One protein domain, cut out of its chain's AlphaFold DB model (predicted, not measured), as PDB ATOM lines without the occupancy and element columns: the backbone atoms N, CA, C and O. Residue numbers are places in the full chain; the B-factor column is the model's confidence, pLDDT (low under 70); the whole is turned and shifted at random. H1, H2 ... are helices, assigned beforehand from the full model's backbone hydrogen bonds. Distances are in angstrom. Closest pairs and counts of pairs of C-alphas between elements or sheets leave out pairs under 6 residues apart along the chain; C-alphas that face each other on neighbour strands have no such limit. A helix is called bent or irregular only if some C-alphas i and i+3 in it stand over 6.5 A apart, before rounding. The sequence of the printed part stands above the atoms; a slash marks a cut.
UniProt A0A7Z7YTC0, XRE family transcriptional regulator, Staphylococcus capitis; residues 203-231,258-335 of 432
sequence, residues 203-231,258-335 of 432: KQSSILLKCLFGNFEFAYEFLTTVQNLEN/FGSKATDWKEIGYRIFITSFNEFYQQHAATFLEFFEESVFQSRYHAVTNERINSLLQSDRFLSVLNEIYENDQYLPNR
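Overview. This is residues 203 to 231 and 258 to 335 of the 432 residues of the protein "XRE family transcriptional regulator" of Staphylococcus capitis (UniProt A0A7Z7YTC0). A long helix, H4, bent into an L, makes one side of an elongated body, with H1 and H6 side by side across from its bend. H2 and the short H3 lie by the first arm, H4a, at one end, and H5 lies by the second arm, H4b, at the other, where residues 298 to 303 stick out. The printed part has 107 residues with six named helices, H1 to H6 in chain order, and no named strand: all helix. It is only just loose, close to compact, with a radius of gyration of the C-alphas of 15.7 A, and spans 48 by 29 by 23 A.

Arrangement. H4, residues 270 to 297, was assigned as one helix by its hydrogen bonds but is bent: C-alphas 283 and 286 are 8.0 A apart. Its arms H4a, residues 270 to 283, and H4b, residues 286 to 297, are about perpendicular, at 81 degrees; H4b is irregular, with C-alphas 294 and 297 6.7 A apart. H1, residues 203 to 212, touches H4a with residues 276 to 280 of H4a alone, about perpendicular at 83 degrees; the closest C-alphas, of Leu 212 and Ser 276, are 5.5 A apart. H6, residues 316 to 329, touches H1 at a shallow tilt of 19 degrees, the same way, closest at the C-alphas of Cys 211 and Tyr 326, 5.5 A. H6 and H4b are near each other, with 12 pairs of C-alphas within 10 A. H2, residues 216 to 230, touches H4a through residues 217 to 218 alone, at a steep tilt of 49 degrees, opposite ways; the C-alphas of Phe 218 and Ile 272 are closest, 5.6 A. H3, residues 259 to 262, is close to but not clearly touching H2, the closest C-alphas being those of Phe 222 and Ala 262, 7.0 A. H5, residues 306 to 314, and H4b are near each other, with 5 pairs within 10 A. Helix packing is mostly crossed, but only just. Each O i to N i+4 pair is within hydrogen-bond range in H1, H2, H4a, H5 and H6, and 7 of 8 are in H4b; H3 is too short for such a pair.

Along the chain. H4a runs 19.9 A from C-alpha 270 at (117.426, 125.911, 127.678), and H4b 14.2 A. H1 runs 14.5 A from C-alpha 203 at (99.267, 138.096, 121.019). H2 is 20.6 A long, H3 5.1 A, H5 12.1 A and H6 19.4 A, ending at C-alpha 329 at (114.790, 145.655, 118.355).

Size, cuts and confidence. The two C-alphas farthest apart, of Asn 231 and Arg 300, are 51.3 A apart. Residues 232 to 257 are not printed, and C-alphas 231 and 258 are 18.0 A apart across the cut. Of the links printed whole, H1 to H2 and H5 to H6 are tight, H3 to H4 and H4 to H5 are short, and none is long. Mean pLDDT of the printed part is 92.8, and no printed residue is under 70.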
ATOM      1  N   LYS A 203      98.624 137.037 121.813       91.06
ATOM      2  CA  LYS A 203      99.267 138.096 121.019       91.06
ATOM      3  C   LYS A 203     100.558 138.594 121.670       91.06
ATOM      4  O   LYS A 203     101.589 138.674 121.010       91.06
ATOM      5  N   GLN A 204     100.511 138.892 122.967       93.56
ATOM      6  CA  GLN A 204     101.659 139.368 123.741       93.56
ATOM      7  C   GLN A 204     102.770 138.311 123.791       93.56
ATOM      8  O   GLN A 204     103.932 138.637 123.583       93.56
ATOM      9  N   SER A 205     102.411 137.042 124.003       92.75
ATOM     10  CA  SER A 205     103.315 135.888 123.962       92.75
ATOM     11  C   SER A 205     104.014 135.770 122.607       92.75
ATOM     12  O   SER A 205     105.236 135.646 122.561       92.75
ATOM     13  N   SER A 206     103.263 135.884 121.503       90.88
ATOM     14  CA  SER A 206     103.829 135.861 120.148       90.88
ATOM     15  C   SER A 206     104.833 136.995 119.925       90.88
ATOM     16  O   SER A 206     105.921 136.748 119.410       90.88
ATOM     17  N   ILE A 207     104.520 138.224 120.355       93.00
ATOM     18  CA  ILE A 207     105.444 139.360 120.206       93.00
ATOM     19  C   ILE A 207     106.689 139.178 121.077       93.00
ATOM     20  O   ILE A 207     107.794 139.349 120.575       93.00
ATOM     21  N   LEU A 208     106.543 138.765 122.340       94.75
ATOM     22  CA  LEU A 208     107.693 138.498 123.210       94.75
ATOM     23  C   LEU A 208     108.626 137.448 122.605       94.75
ATOM     24  O   LEU A 208     109.836 137.639 122.607       94.75
ATOM     25  N   LEU A 209     108.073 136.377 122.030       93.62
ATOM     26  CA  LEU A 209     108.869 135.363 121.347       93.62
ATOM     27  C   LEU A 209     109.603 135.920 120.121       93.62
ATOM     28  O   LEU A 209     110.765 135.593 119.913       93.62
ATOM     29  N   LYS A 210     108.957 136.797 119.340       92.88
ATOM     30  CA  LYS A 210     109.621 137.499 118.231       92.88
ATOM     31  C   LYS A 210     110.766 138.373 118.726       92.88
ATOM     32  O   LYS A 210     111.800 138.415 118.077       92.88
ATOM     33  N   CYS A 211     110.625 139.022 119.878       95.56
ATOM     34  CA  CYS A 211     111.726 139.775 120.469       95.56
ATOM     35  C   CYS A 211     112.905 138.868 120.853       95.56
ATOM     36  O   CYS A 211     114.050 139.268 120.668       95.56
ATOM     37  N   LEU A 212     112.661 137.638 121.323       96.44
ATOM     38  CA  LEU A 212     113.733 136.680 121.641       96.44
ATOM     39  C   LEU A 212     114.572 136.287 120.415       96.44
ATOM     40  O   LEU A 212     115.756 135.980 120.549       96.44
ATOM     41  N   PHE A 213     114.013 136.375 119.208       95.69
ATOM     42  CA  PHE A 213     114.765 136.149 117.973       95.69
ATOM     43  C   PHE A 213     115.842 137.195 117.682       95.69
ATOM     44  O   PHE A 213     116.647 136.981 116.784       95.69
ATOM     45  N   GLY A 214     115.932 138.281 118.454       96.50
ATOM     46  CA  GLY A 214     117.096 139.164 118.388       96.50
ATOM     47  C   GLY A 214     118.412 138.449 118.730       96.50
ATOM     48  O   GLY A 214     119.466 138.832 118.232       96.50
ATOM     49  N   ASN A 215     118.364 137.377 119.524       97.00
ATOM     50  CA  ASN A 215     119.517 136.506 119.735       97.00
ATOM     51  C   ASN A 215     119.619 135.485 118.586       97.00
ATOM     52  O   ASN A 215     118.697 134.695 118.368       97.00
ATOM     53  N   PHE A 216     120.736 135.509 117.850       94.31
ATOM     54  CA  PHE A 216     120.926 134.664 116.668       94.31
ATOM     55  C   PHE A 216     120.940 133.167 116.996       94.31
ATOM     56  O   PHE A 216     120.282 132.404 116.299       94.31
ATOM     57  N   GLU A 217     121.646 132.743 118.047       94.00
ATOM     58  CA  GLU A 217     121.730 131.324 118.422       94.00
ATOM     59  C   GLU A 217     120.347 130.759 118.750       94.00
ATOM     60  O   GLU A 217     119.979 129.691 118.265       94.00
ATOM     61  N   PHE A 218     119.548 131.525 119.499       95.19
ATOM     62  CA  PHE A 218     118.168 131.173 119.806       95.19
ATOM     63  C   PHE A 218     117.303 131.121 118.551       95.19
ATOM     64  O   PHE A 218     116.583 130.151 118.342       95.19
ATOM     65  N   ALA A 219     117.374 132.143 117.697       94.12
ATOM     66  CA  ALA A 219     116.640 132.166 116.438       94.12
ATOM     67  C   ALA A 219     116.986 130.968 115.543       94.12
ATOM     68  O   ALA A 219     116.084 130.337 114.987       94.12
ATOM     69  N   TYR A 220     118.276 130.658 115.419       92.25
ATOM     70  CA  TYR A 220     118.796 129.560 114.619       92.25
ATOM     71  C   TYR A 220     118.331 128.206 115.144       92.25
ATOM     72  O   TYR A 220     117.702 127.462 114.391       92.25
ATOM     73  N   GLU A 221     118.591 127.903 116.418       91.62
ATOM     74  CA  GLU A 221     118.190 126.638 117.040       91.62
ATOM     75  C   GLU A 221     116.673 126.466 116.934       91.62
ATOM     76  O   GLU A 221     116.188 125.527 116.295       91.62
ATOM     77  N   PHE A 222     115.924 127.444 117.442       91.12
ATOM     78  CA  PHE A 222     114.485 127.332 117.579       91.12
ATOM     79  C   PHE A 222     113.792 127.165 116.220       91.12
ATOM     80  O   PHE A 222     112.937 126.290 116.042       91.12
ATOM     81  N   LEU A 223     114.135 128.003 115.232       91.12
ATOM     82  CA  LEU A 223     113.465 127.971 113.931       91.12
ATOM     83  C   LEU A 223     113.922 126.798 113.063       91.12
ATOM     84  O   LEU A 223     113.109 126.278 112.298       91.12
ATOM     85  N   THR A 224     115.165 126.336 113.204       89.50
ATOM     86  CA  THR A 224     115.636 125.116 112.531       89.50
ATOM     87  C   THR A 224     114.931 123.889 113.096       89.50
ATOM     88  O   THR A 224     114.433 123.055 112.335       89.50
ATOM     89  N   THR A 225     114.783 123.808 114.420       88.31
ATOM     90  CA  THR A 225     114.003 122.761 115.088       88.31
ATOM     91  C   THR A 225     112.548 122.782 114.614       88.31
ATOM     92  O   THR A 225     112.008 121.748 114.218       88.31
ATOM     93  N   VAL A 226     111.911 123.956 114.544       87.56
ATOM     94  CA  VAL A 226     110.561 124.104 113.969       87.56
ATOM     95  C   VAL A 226     110.511 123.655 112.507       87.56
ATOM     96  O   VAL A 226     109.601 122.910 112.142       87.56
ATOM     97  N   GLN A 227     111.472 124.063 111.672       89.25
ATOM     98  CA  GLN A 227     111.519 123.663 110.265       89.25
ATOM     99  C   GLN A 227     111.577 122.138 110.139       89.25
ATOM    100  O   GLN A 227     110.793 121.572 109.379       89.25
ATOM    101  N   ASN A 228     112.457 121.486 110.897       88.25
ATOM    102  CA  ASN A 228     112.655 120.036 110.860       88.25
ATOM    103  C   ASN A 228     111.453 119.264 111.405       88.25
ATOM    104  O   ASN A 228     111.161 118.165 110.946       88.25
ATOM    105  N   LEU A 229     110.741 119.832 112.379       86.25
ATOM    106  CA  LEU A 229     109.531 119.223 112.914       86.25
ATOM    107  C   LEU A 229     108.344 119.365 111.966       86.25
ATOM    108  O   LEU A 229     107.442 118.544 112.021       86.25
ATOM    109  N   GLU A 230     108.264 120.415 111.156       88.44
ATOM    110  CA  GLU A 230     107.049 120.725 110.391       88.44
ATOM    111  C   GLU A 230     107.157 120.412 108.906       88.44
ATOM    112  O   GLU A 230     106.150 120.457 108.197       88.44
ATOM    113  N   ASN A 231     108.355 120.067 108.438       89.50
ATOM    114  CA  ASN A 231     108.658 119.883 107.031       89.50
ATOM    115  C   ASN A 231     109.580 118.682 106.813       89.50
ATOM    116  O   ASN A 231     110.291 118.245 107.709       89.50
ATOM    117  N   PHE A 258     103.597 129.016 122.806       75.94
ATOM    118  CA  PHE A 258     104.922 128.639 122.343       75.94
ATOM    119  C   PHE A 258     105.923 128.470 123.478       75.94
ATOM    120  O   PHE A 258     107.049 128.058 123.217       75.94
ATOM    121  N   GLY A 259     105.506 128.736 124.718       76.25
ATOM    122  CA  GLY A 259     106.392 128.743 125.873       76.25
ATOM    123  C   GLY A 259     107.189 127.450 126.031       76.25
ATOM    124  O   GLY A 259     108.408 127.494 126.113       76.25
ATOM    125  N   SER A 260     106.524 126.287 125.992       75.06
ATOM    126  CA  SER A 260     107.213 124.993 126.181       75.06
ATOM    127  C   SER A 260     108.256 124.692 125.110       75.06
ATOM    128  O   SER A 260     109.276 124.082 125.410       75.06
ATOM    129  N   LYS A 261     107.981 125.096 123.862       80.19
ATOM    130  CA  LYS A 261     108.923 124.928 122.753       80.19
ATOM    131  C   LYS A 261     110.094 125.892 122.913       80.19
ATOM    132  O   LYS A 261     111.221 125.504 122.669       80.19
ATOM    133  N   ALA A 262     109.823 127.130 123.337       84.75
ATOM    134  CA  ALA A 262     110.851 128.155 123.508       84.75
ATOM    135  C   ALA A 262     111.857 127.779 124.596       84.75
ATOM    136  O   ALA A 262     113.028 128.098 124.473       84.75
ATOM    137  N   THR A 263     111.418 127.080 125.642       84.94
ATOM    138  CA  THR A 263     112.308 126.611 126.710       84.94
ATOM    139  C   THR A 263     112.983 125.273 126.414       84.94
ATOM    140  O   THR A 263     113.691 124.785 127.289       84.94
ATOM    141  N   ASP A 264     112.689 124.638 125.272       81.75
ATOM    142  CA  ASP A 264     113.152 123.286 124.917       81.75
ATOM    143  C   ASP A 264     112.990 122.275 126.069       81.75
ATOM    144  O   ASP A 264     113.900 121.535 126.421       81.75
ATOM    145  N   TRP A 265     111.853 122.325 126.777       81.56
ATOM    146  CA  TRP A 265     111.606 121.515 127.988       81.56
ATOM    147  C   TRP A 265     112.734 121.527 129.043       81.56
ATOM    148  O   TRP A 265     112.837 120.607 129.855       81.56
ATOM    149  N   LYS A 266     113.528 122.602 129.082       87.19
ATOM    150  CA  LYS A 266     114.714 122.793 129.930       87.19
ATOM    151  C   LYS A 266     115.905 121.880 129.609       87.19
ATOM    152  O   LYS A 266     116.783 121.696 130.455       87.19
ATOM    153  N   GLU A 267     115.923 121.301 128.417       85.06
ATOM    154  CA  GLU A 267     116.990 120.424 127.949       85.06
ATOM    155  C   GLU A 267     118.142 121.249 127.352       85.06
ATOM    156  O   GLU A 267     118.487 122.305 127.882       85.06
ATOM    157  N   ILE A 268     118.783 120.761 126.290       74.31
ATOM    158  CA  ILE A 268     120.026 121.341 125.762       74.31
ATOM    159  C   ILE A 268     119.808 122.794 125.301       74.31
ATOM    160  O   ILE A 268     120.654 123.651 125.564       74.31
ATOM    161  N   GLY A 269     118.659 123.115 124.689       85.25
ATOM    162  CA  GLY A 269     118.334 124.468 124.220       85.25
ATOM    163  C   GLY A 269     118.006 125.482 125.328       85.25
ATOM    164  O   GLY A 269     117.868 126.677 125.067       85.25
ATOM    165  N   TYR A 270     117.905 125.056 126.589       93.25
ATOM    166  CA  TYR A 270     117.426 125.911 127.678       93.25
ATOM    167  C   TYR A 270     118.355 127.078 128.012       93.25
ATOM    168  O   TYR A 270     117.889 128.186 128.278       93.25
ATOM    169  N   ARG A 271     119.672 126.862 127.968       92.94
ATOM    170  CA  ARG A 271     120.647 127.938 128.210       92.94
ATOM    171  C   ARG A 271     120.596 129.002 127.120       92.94
ATOM    172  O   ARG A 271     120.665 130.184 127.436       92.94
ATOM    173  N   ILE A 272     120.386 128.593 125.868       95.00
ATOM    174  CA  ILE A 272     120.203 129.508 124.734       95.00
ATOM    175  C   ILE A 272     118.952 130.374 124.959       95.00
ATOM    176  O   ILE A 272     118.992 131.594 124.788       95.00
ATOM    177  N   PHE A 273     117.859 129.769 125.437       96.38
ATOM    178  CA  PHE A 273     116.660 130.503 125.846       96.38
ATOM    179  C   PHE A 273     116.929 131.504 126.983       96.38
ATOM    180  O   PHE A 273     116.507 132.658 126.883       96.38
ATOM    181  N   ILE A 274     117.633 131.092 128.046       97.31
ATOM    182  CA  ILE A 274     117.989 131.968 129.176       97.31
ATOM    183  C   ILE A 274     118.780 133.181 128.681       97.31
ATOM    184  O   ILE A 274     118.416 134.318 128.994       97.31
ATOM    185  N   THR A 275     119.823 132.946 127.881       96.81
ATOM    186  CA  THR A 275     120.657 133.998 127.293       96.81
ATOM    187  C   THR A 275     119.808 134.961 126.472       96.81
ATOM    188  O   THR A 275     119.811 136.162 126.740       96.81
ATOM    189  N   SER A 276     118.993 134.442 125.550       97.69
ATOM    190  CA  SER A 276     118.110 135.264 124.719       97.69
ATOM    191  C   SER A 276     117.133 136.110 125.546       97.69
ATOM    192  O   SER A 276     116.989 137.314 125.304       97.69
ATOM    193  N   PHE A 277     116.497 135.519 126.565       98.12
ATOM    194  CA  PHE A 277     115.571 136.228 127.449       98.12
ATOM    195  C   PHE A 277     116.267 137.331 128.250       98.12
ATOM    196  O   PHE A 277     115.726 138.430 128.389       98.12
ATOM    197  N   ASN A 278     117.459 137.056 128.776       97.94
ATOM    198  CA  ASN A 278     118.227 138.023 129.547       97.94
ATOM    199  C   ASN A 278     118.732 139.179 128.694       97.94
ATOM    200  O   ASN A 278     118.572 140.325 129.106       97.94
ATOM    201  N   GLU A 279     119.276 138.906 127.509       97.50
ATOM    202  CA  GLU A 279     119.705 139.944 126.568       97.50
ATOM    203  C   GLU A 279     118.533 140.830 126.151       97.50
ATOM    204  O   GLU A 279     118.634 142.057 126.185       97.50
ATOM    205  N   PHE A 280     117.398 140.214 125.804       98.06
ATOM    206  CA  PHE A 280     116.164 140.930 125.493       98.06
ATOM    207  C   PHE A 280     115.734 141.821 126.661       98.06
ATOM    208  O   PHE A 280     115.494 143.017 126.489       98.06
ATOM    209  N   TYR A 281     115.648 141.246 127.862       98.06
ATOM    210  CA  TYR A 281     115.208 141.989 129.031       98.06
ATOM    211  C   TYR A 281     116.167 143.133 129.347       98.06
ATOM    212  O   TYR A 281     115.707 144.247 129.565       98.06
ATOM    213  N   GLN A 282     117.479 142.892 129.344       96.75
ATOM    214  CA  GLN A 282     118.499 143.896 129.635       96.75
ATOM    215  C   GLN A 282     118.431 145.069 128.655       96.75
ATOM    216  O   GLN A 282     118.503 146.220 129.086       96.75
ATOM    217  N   GLN A 283     118.234 144.785 127.366       97.31
ATOM    218  CA  GLN A 283     118.126 145.800 126.323       97.31
ATOM    219  C   GLN A 283     116.921 146.733 126.526       97.31
ATOM    220  O   GLN A 283     117.020 147.929 126.258       97.31
ATOM    221  N   HIS A 284     115.803 146.203 127.036       97.50
ATOM    222  CA  HIS A 284     114.520 146.920 127.143       97.50
ATOM    223  C   HIS A 284     114.057 147.148 128.586       97.50
ATOM    224  O   HIS A 284     112.910 147.521 128.844       97.50
ATOM    225  N   ALA A 285     114.948 146.941 129.559       97.31
ATOM    226  CA  ALA A 285     114.598 146.941 130.976       97.31
ATOM    227  C   ALA A 285     114.064 148.301 131.448       97.31
ATOM    228  O   ALA A 285     113.254 148.352 132.372       97.31
ATOM    229  N   ALA A 286     114.545 149.395 130.849       97.38
ATOM    230  CA  ALA A 286     114.101 150.751 131.162       97.38
ATOM    231  C   ALA A 286     112.646 150.978 130.731       97.38
ATOM    232  O   ALA A 286     111.832 151.366 131.563       97.38
ATOM    233  N   THR A 287     112.308 150.627 129.487       97.94
ATOM    234  CA  THR A 287     110.953 150.746 128.925       97.94
ATOM    235  C   THR A 287     109.937 149.941 129.731       97.94
ATOM    236  O   THR A 287     108.864 150.435 130.077       97.94
ATOM    237  N   PHE A 288     110.281 148.703 130.102       98.25
ATOM    238  CA  PHE A 288     109.407 147.914 130.966       98.25
ATOM    239  C   PHE A 288     109.267 148.532 132.355       98.25
ATOM    240  O   PHE A 288     108.151 148.634 132.864       98.25
ATOM    241  N   LEU A 289     110.371 148.949 132.978       97.69
ATOM    242  CA  LEU A 289     110.318 149.555 134.305       97.69
ATOM    243  C   LEU A 289     109.431 150.805 134.311       97.69
ATOM    244  O   LEU A 289     108.584 150.917 135.189       97.69
ATOM    245  N   GLU A 290     109.561 151.681 133.318       97.69
ATOM    246  CA  GLU A 290     108.717 152.868 133.152       97.69
ATOM    247  C   GLU A 290     107.229 152.504 133.051       97.69
ATOM    248  O   GLU A 290     106.418 152.975 133.853       97.69
ATOM    249  N   PHE A 291     106.871 151.571 132.159       98.06
ATOM    250  CA  PHE A 291     105.486 151.114 132.012       98.06
ATOM    251  C   PHE A 291     104.896 150.590 133.332       98.06
ATOM    252  O   PHE A 291     103.754 150.916 133.690       98.06
ATOM    253  N   PHE A 292     105.656 149.766 134.063       97.56
ATOM    254  CA  PHE A 292     105.206 149.180 135.326       97.56
ATOM    255  C   PHE A 292     105.208 150.187 136.482       97.56
ATOM    256  O   PHE A 292     104.328 150.095 137.340       97.56
ATOM    257  N   GLU A 293     106.113 151.167 136.508       96.06
ATOM    258  CA  GLU A 293     106.077 152.263 137.482       96.06
ATOM    259  C   GLU A 293     104.770 153.047 137.364       96.06
ATOM    260  O   GLU A 293     104.031 153.171 138.346       96.06
ATOM    261  N   GLU A 294     104.432 153.488 136.156       94.75
ATOM    262  CA  GLU A 294     103.214 154.259 135.901       94.75
ATOM    263  C   GLU A 294     101.937 153.446 136.135       94.75
ATOM    264  O   GLU A 294     100.952 153.945 136.682       94.75
ATOM    265  N   SER A 295     101.930 152.182 135.711       94.00
ATOM    266  CA  SER A 295     100.694 151.397 135.645       94.00
ATOM    267  C   SER A 295     100.438 150.557 136.899       94.00
ATOM    268  O   SER A 295      99.280 150.258 137.214       94.00
ATOM    269  N   VAL A 296     101.493 150.173 137.628       94.50
ATOM    270  CA  VAL A 296     101.426 149.203 138.731       94.50
ATOM    271  C   VAL A 296     102.058 149.744 140.012       94.50
ATOM    272  O   VAL A 296     101.350 149.862 141.010       94.50
ATOM    273  N   PHE A 297     103.343 150.103 140.019       94.19
ATOM    274  CA  PHE A 297     104.084 150.361 141.264       94.19
ATOM    275  C   PHE A 297     103.724 151.684 141.954       94.19
ATOM    276  O   PHE A 297     103.920 151.834 143.161       94.19
ATOM    277  N   GLN A 298     103.122 152.630 141.232       89.69
ATOM    278  CA  GLN A 298     102.512 153.818 141.838       89.69
ATOM    279  C   GLN A 298     101.131 153.546 142.457       89.69
ATOM    280  O   GLN A 298     100.633 154.358 143.241       89.69
ATOM    281  N   SER A 299     100.505 152.404 142.151       88.56
ATOM    282  CA  SER A 299      99.188 152.055 142.683       88.56
ATOM    283  C   SER A 299      99.257 151.622 144.147       88.56
ATOM    284  O   SER A 299     100.226 151.033 144.620       88.56
ATOM    285  N   ARG A 300      98.156 151.829 144.878       88.19
ATOM    286  CA  ARG A 300      97.978 151.200 146.193       88.19
ATOM    287  C   ARG A 300      97.960 149.679 146.028       88.19
ATOM    288  O   ARG A 300      97.284 149.181 145.137       88.19
ATOM    289  N   TYR A 301      98.588 148.954 146.951       87.50
ATOM    290  CA  TYR A 301      98.626 147.484 146.964       87.50
ATOM    291  C   TYR A 301      97.260 146.812 146.699       87.50
ATOM    292  O   TYR A 301      97.155 145.947 145.840       87.50
ATOM    293  N   HIS A 302      96.183 147.259 147.357       86.75
ATOM    294  CA  HIS A 302      94.839 146.680 147.167       86.75
ATOM    295  C   HIS A 302      94.205 146.965 145.801       86.75
ATOM    296  O   HIS A 302      93.216 146.334 145.453       86.75
ATOM    297  N   ALA A 303      94.742 147.923 145.043       87.94
ATOM    298  CA  ALA A 303      94.302 148.197 143.683       87.94
ATOM    299  C   ALA A 303      94.993 147.282 142.660       87.94
ATOM    300  O   ALA A 303      94.648 147.334 141.484       87.94
ATOM    301  N   VAL A 304      95.981 146.479 143.065       88.25
ATOM    302  CA  VAL A 304      96.678 145.519 142.201       88.25
ATOM    303  C   VAL A 304      95.964 144.172 142.306       88.25
ATOM    304  O   VAL A 304      96.433 143.259 142.977       88.25
ATOM    305  N   THR A 305      94.780 144.076 141.697       91.44
ATOM    306  CA  THR A 305      94.018 142.820 141.638       91.44
ATOM    307  C   THR A 305      94.390 142.009 140.406       91.44
ATOM    308  O   THR A 305      94.831 142.562 139.390       91.44
ATOM    309  N   ASN A 306      94.166 140.698 140.470       93.25
ATOM    310  CA  ASN A 306      94.368 139.815 139.326       93.25
ATOM    311  C   ASN A 306      93.569 140.281 138.104       93.25
ATOM    312  O   ASN A 306      94.111 140.326 137.003       93.25
ATOM    313  N   GLU A 307      92.304 140.669 138.273       93.62
ATOM    314  CA  GLU A 307      91.464 141.150 137.173       93.62
ATOM    315  C   GLU A 307      92.073 142.389 136.513       93.62
ATOM    316  O   GLU A 307      92.288 142.393 135.302       93.62
ATOM    317  N   ARG A 308      92.432 143.410 137.305       94.50
ATOM    318  CA  ARG A 308      92.989 144.661 136.775       94.50
ATOM    319  C   ARG A 308      94.292 144.420 136.020       94.50
ATOM    320  O   ARG A 308      94.482 144.988 134.949       94.50
ATOM    321  N   ILE A 309      95.186 143.599 136.567       94.88
ATOM    322  CA  ILE A 309      96.500 143.342 135.966       94.88
ATOM    323  C   ILE A 309      96.374 142.525 134.687       94.88
ATOM    324  O   ILE A 309      96.987 142.874 133.682       94.88
ATOM    325  N   ASN A 310      95.541 141.485 134.690       96.06
ATOM    326  CA  ASN A 310      95.291 140.712 133.479       96.06
ATOM    327  C   ASN A 310      94.680 141.593 132.376       96.06
ATOM    328  O   ASN A 310      95.103 141.482 131.229       96.06
ATOM    329  N   SER A 311      93.749 142.494 132.714       96.25
ATOM    330  CA  SER A 311      93.185 143.458 131.759       96.25
ATOM    331  C   SER A 311      94.210 144.487 131.274       96.25
ATOM    332  O   SER A 311      94.240 144.790 130.087       96.25
ATOM    333  N   LEU A 312      95.079 145.000 132.153       96.56
ATOM    334  CA  LEU A 312      96.162 145.917 131.780       96.56
ATOM    335  C   LEU A 312      97.114 145.266 130.768       96.56
ATOM    336  O   LEU A 312      97.431 145.869 129.748       96.56
ATOM    337  N   LEU A 313      97.544 144.033 131.025       96.81
ATOM    338  CA  LEU A 313      98.482 143.310 130.162       96.81
ATOM    339  C   LEU A 313      97.829 142.797 128.866       96.81
ATOM    340  O   LEU A 313      98.525 142.495 127.904       96.81
ATOM    341  N   GLN A 314      96.497 142.736 128.809       95.19
ATOM    342  CA  GLN A 314      95.736 142.490 127.578       95.19
ATOM    343  C   GLN A 314      95.395 143.770 126.805       95.19
ATOM    344  O   GLN A 314      94.901 143.681 125.685       95.19
ATOM    345  N   SER A 315      95.631 144.946 127.391       96.56
ATOM    346  CA  SER A 315      95.241 146.216 126.785       96.56
ATOM    347  C   SER A 315      96.075 146.556 125.553       96.56
ATOM    348  O   SER A 315      97.254 146.199 125.458       96.56
ATOM    349  N   ASP A 316      95.482 147.349 124.660       96.62
ATOM    350  CA  ASP A 316      96.179 147.906 123.501       96.62
ATOM    351  C   ASP A 316      97.397 148.734 123.920       96.62
ATOM    352  O   ASP A 316      98.418 148.690 123.248       96.62
ATOM    353  N   ARG A 317      97.348 149.407 125.082       96.81
ATOM    354  CA  ARG A 317      98.485 150.171 125.615       96.81
ATOM    355  C   ARG A 317      99.718 149.289 125.818       96.81
ATOM    356  O   ARG A 317     100.806 149.662 125.396       96.81
ATOM    357  N   PHE A 318      99.567 148.136 126.472       98.00
ATOM    358  CA  PHE A 318     100.699 147.227 126.676       98.00
ATOM    359  C   PHE A 318     101.132 146.567 125.364       98.00
ATOM    360  O   PHE A 318     102.322 146.390 125.121       98.00
ATOM    361  N   LEU A 319     100.172 146.248 124.492       96.19
ATOM    362  CA  LEU A 319     100.460 145.702 123.170       96.19
ATOM    363  C   LEU A 319     101.287 146.677 122.314       96.19
ATOM    364  O   LEU A 319     102.236 146.250 121.664       96.19
ATOM    365  N   SER A 320     100.972 147.973 122.351       97.50
ATOM    366  CA  SER A 320     101.747 149.026 121.689       97.50
ATOM    367  C   SER A 320     103.182 149.087 122.204       97.50
ATOM    368  O   SER A 320     104.092 149.120 121.386       97.50
ATOM    369  N   VAL A 321     103.396 149.003 123.524       98.25
ATOM    370  CA  VAL A 321     104.750 148.954 124.109       98.25
ATOM    371  C   VAL A 321     105.535 147.747 123.588       98.25
ATOM    372  O   VAL A 321     106.691 147.882 123.203       98.25
ATOM    373  N   LEU A 322     104.915 146.563 123.535       97.69
ATOM    374  CA  LEU A 322     105.579 145.368 123.007       97.69
ATOM    375  C   LEU A 322     105.908 145.483 121.513       97.69
ATOM    376  O   LEU A 322     106.978 145.046 121.099       97.69
ATOM    377  N   ASN A 323     105.007 146.057 120.713       96.94
ATOM    378  CA  ASN A 323     105.246 146.261 119.284       96.94
ATOM    379  C   ASN A 323     106.355 147.282 119.035       96.94
ATOM    380  O   ASN A 323     107.229 147.013 118.225       96.94
ATOM    381  N   GLU A 324     106.370 148.400 119.762       97.69
ATOM    382  CA  GLU A 324     107.436 149.400 119.658       97.69
ATOM    383  C   GLU A 324     108.796 148.800 120.029       97.69
ATOM    384  O   GLU A 324     109.781 148.992 119.316       97.69
ATOM    385  N   ILE A 325     108.845 148.011 121.110       97.75
ATOM    386  CA  ILE A 325     110.042 147.248 121.473       97.75
ATOM    387  C   ILE A 325     110.463 146.354 120.306       97.75
ATOM    388  O   ILE A 325     111.605 146.442 119.875       97.75
ATOM    389  N   TYR A 326     109.558 145.530 119.771       96.19
ATOM    390  CA  TYR A 326     109.869 144.610 118.677       96.19
ATOM    391  C   TYR A 326     110.334 145.319 117.394       96.19
ATOM    392  O   TYR A 326     111.263 144.857 116.732       96.19
ATOM    393  N   GLU A 327     109.699 146.428 117.023       95.81
ATOM    394  CA  GLU A 327     110.060 147.218 115.846       95.81
ATOM    395  C   GLU A 327     111.457 147.816 115.995       95.81
ATOM    396  O   GLU A 327     112.280 147.673 115.091       95.81
ATOM    397  N   ASN A 328     111.760 148.407 117.150       95.50
ATOM    398  CA  ASN A 328     113.073 148.986 117.420       95.50
ATOM    399  C   ASN A 328     114.166 147.912 117.538       95.50
ATOM    400  O   ASN A 328     115.283 148.112 117.056       95.50
ATOM    401  N   ASP A 329     113.847 146.756 118.130       95.62
ATOM    402  CA  ASP A 329     114.790 145.655 118.355       95.62
ATOM    403  C   ASP A 329     115.419 145.134 117.055       95.62
ATOM    404  O   ASP A 329     116.590 144.753 117.031       95.62
ATOM    405  N   GLN A 330     114.665 145.178 115.952       94.81
ATOM    406  CA  GLN A 330     115.107 144.739 114.625       94.81
ATOM    407  C   GLN A 330     116.252 145.570 114.041       94.81
ATOM    408  O   GLN A 330     116.926 145.107 113.120       94.81
ATOM    409  N   TYR A 331     116.482 146.774 114.563       94.69
ATOM    410  CA  TYR A 331     117.503 147.697 114.068       94.69
ATOM    411  C   TYR A 331     118.672 147.876 115.037       94.69
ATOM    412  O   TYR A 331     119.620 148.600 114.730       94.69
ATOM    413  N   LEU A 332     118.649 147.207 116.194       94.56
ATOM    414  CA  LEU A 332     119.756 147.254 117.143       94.56
ATOM    415  C   LEU A 332     120.933 146.411 116.622       94.56
ATOM    416  O   LEU A 332     120.735 145.232 116.329       94.56
ATOM    417  N   PRO A 333     122.163 146.950 116.524       91.56
ATOM    418  CA  PRO A 333     123.292 146.240 115.911       91.56
ATOM    419  C   PRO A 333     123.597 144.867 116.525       91.56
ATOM    420  O   PRO A 333     123.939 143.930 115.812       91.56
ATOM    421  N   ASN A 334     123.437 144.731 117.841       91.19
ATOM    422  CA  ASN A 334     123.655 143.487 118.582       91.19
ATOM    423  C   ASN A 334     122.494 142.483 118.471       91.19
ATOM    424  O   ASN A 334     122.616 141.383 118.997       91.19
ATOM    425  N   ARG A 335     121.371 142.848 117.835       94.69
ATOM    426  CA  ARG A 335     120.150 142.021 117.784       94.69
ATOM    427  C   ARG A 335     119.576 141.839 116.379       94.69
ATOM    428  O   ARG A 335     118.873 140.870 116.106       94.69
TER     429      ARG A 335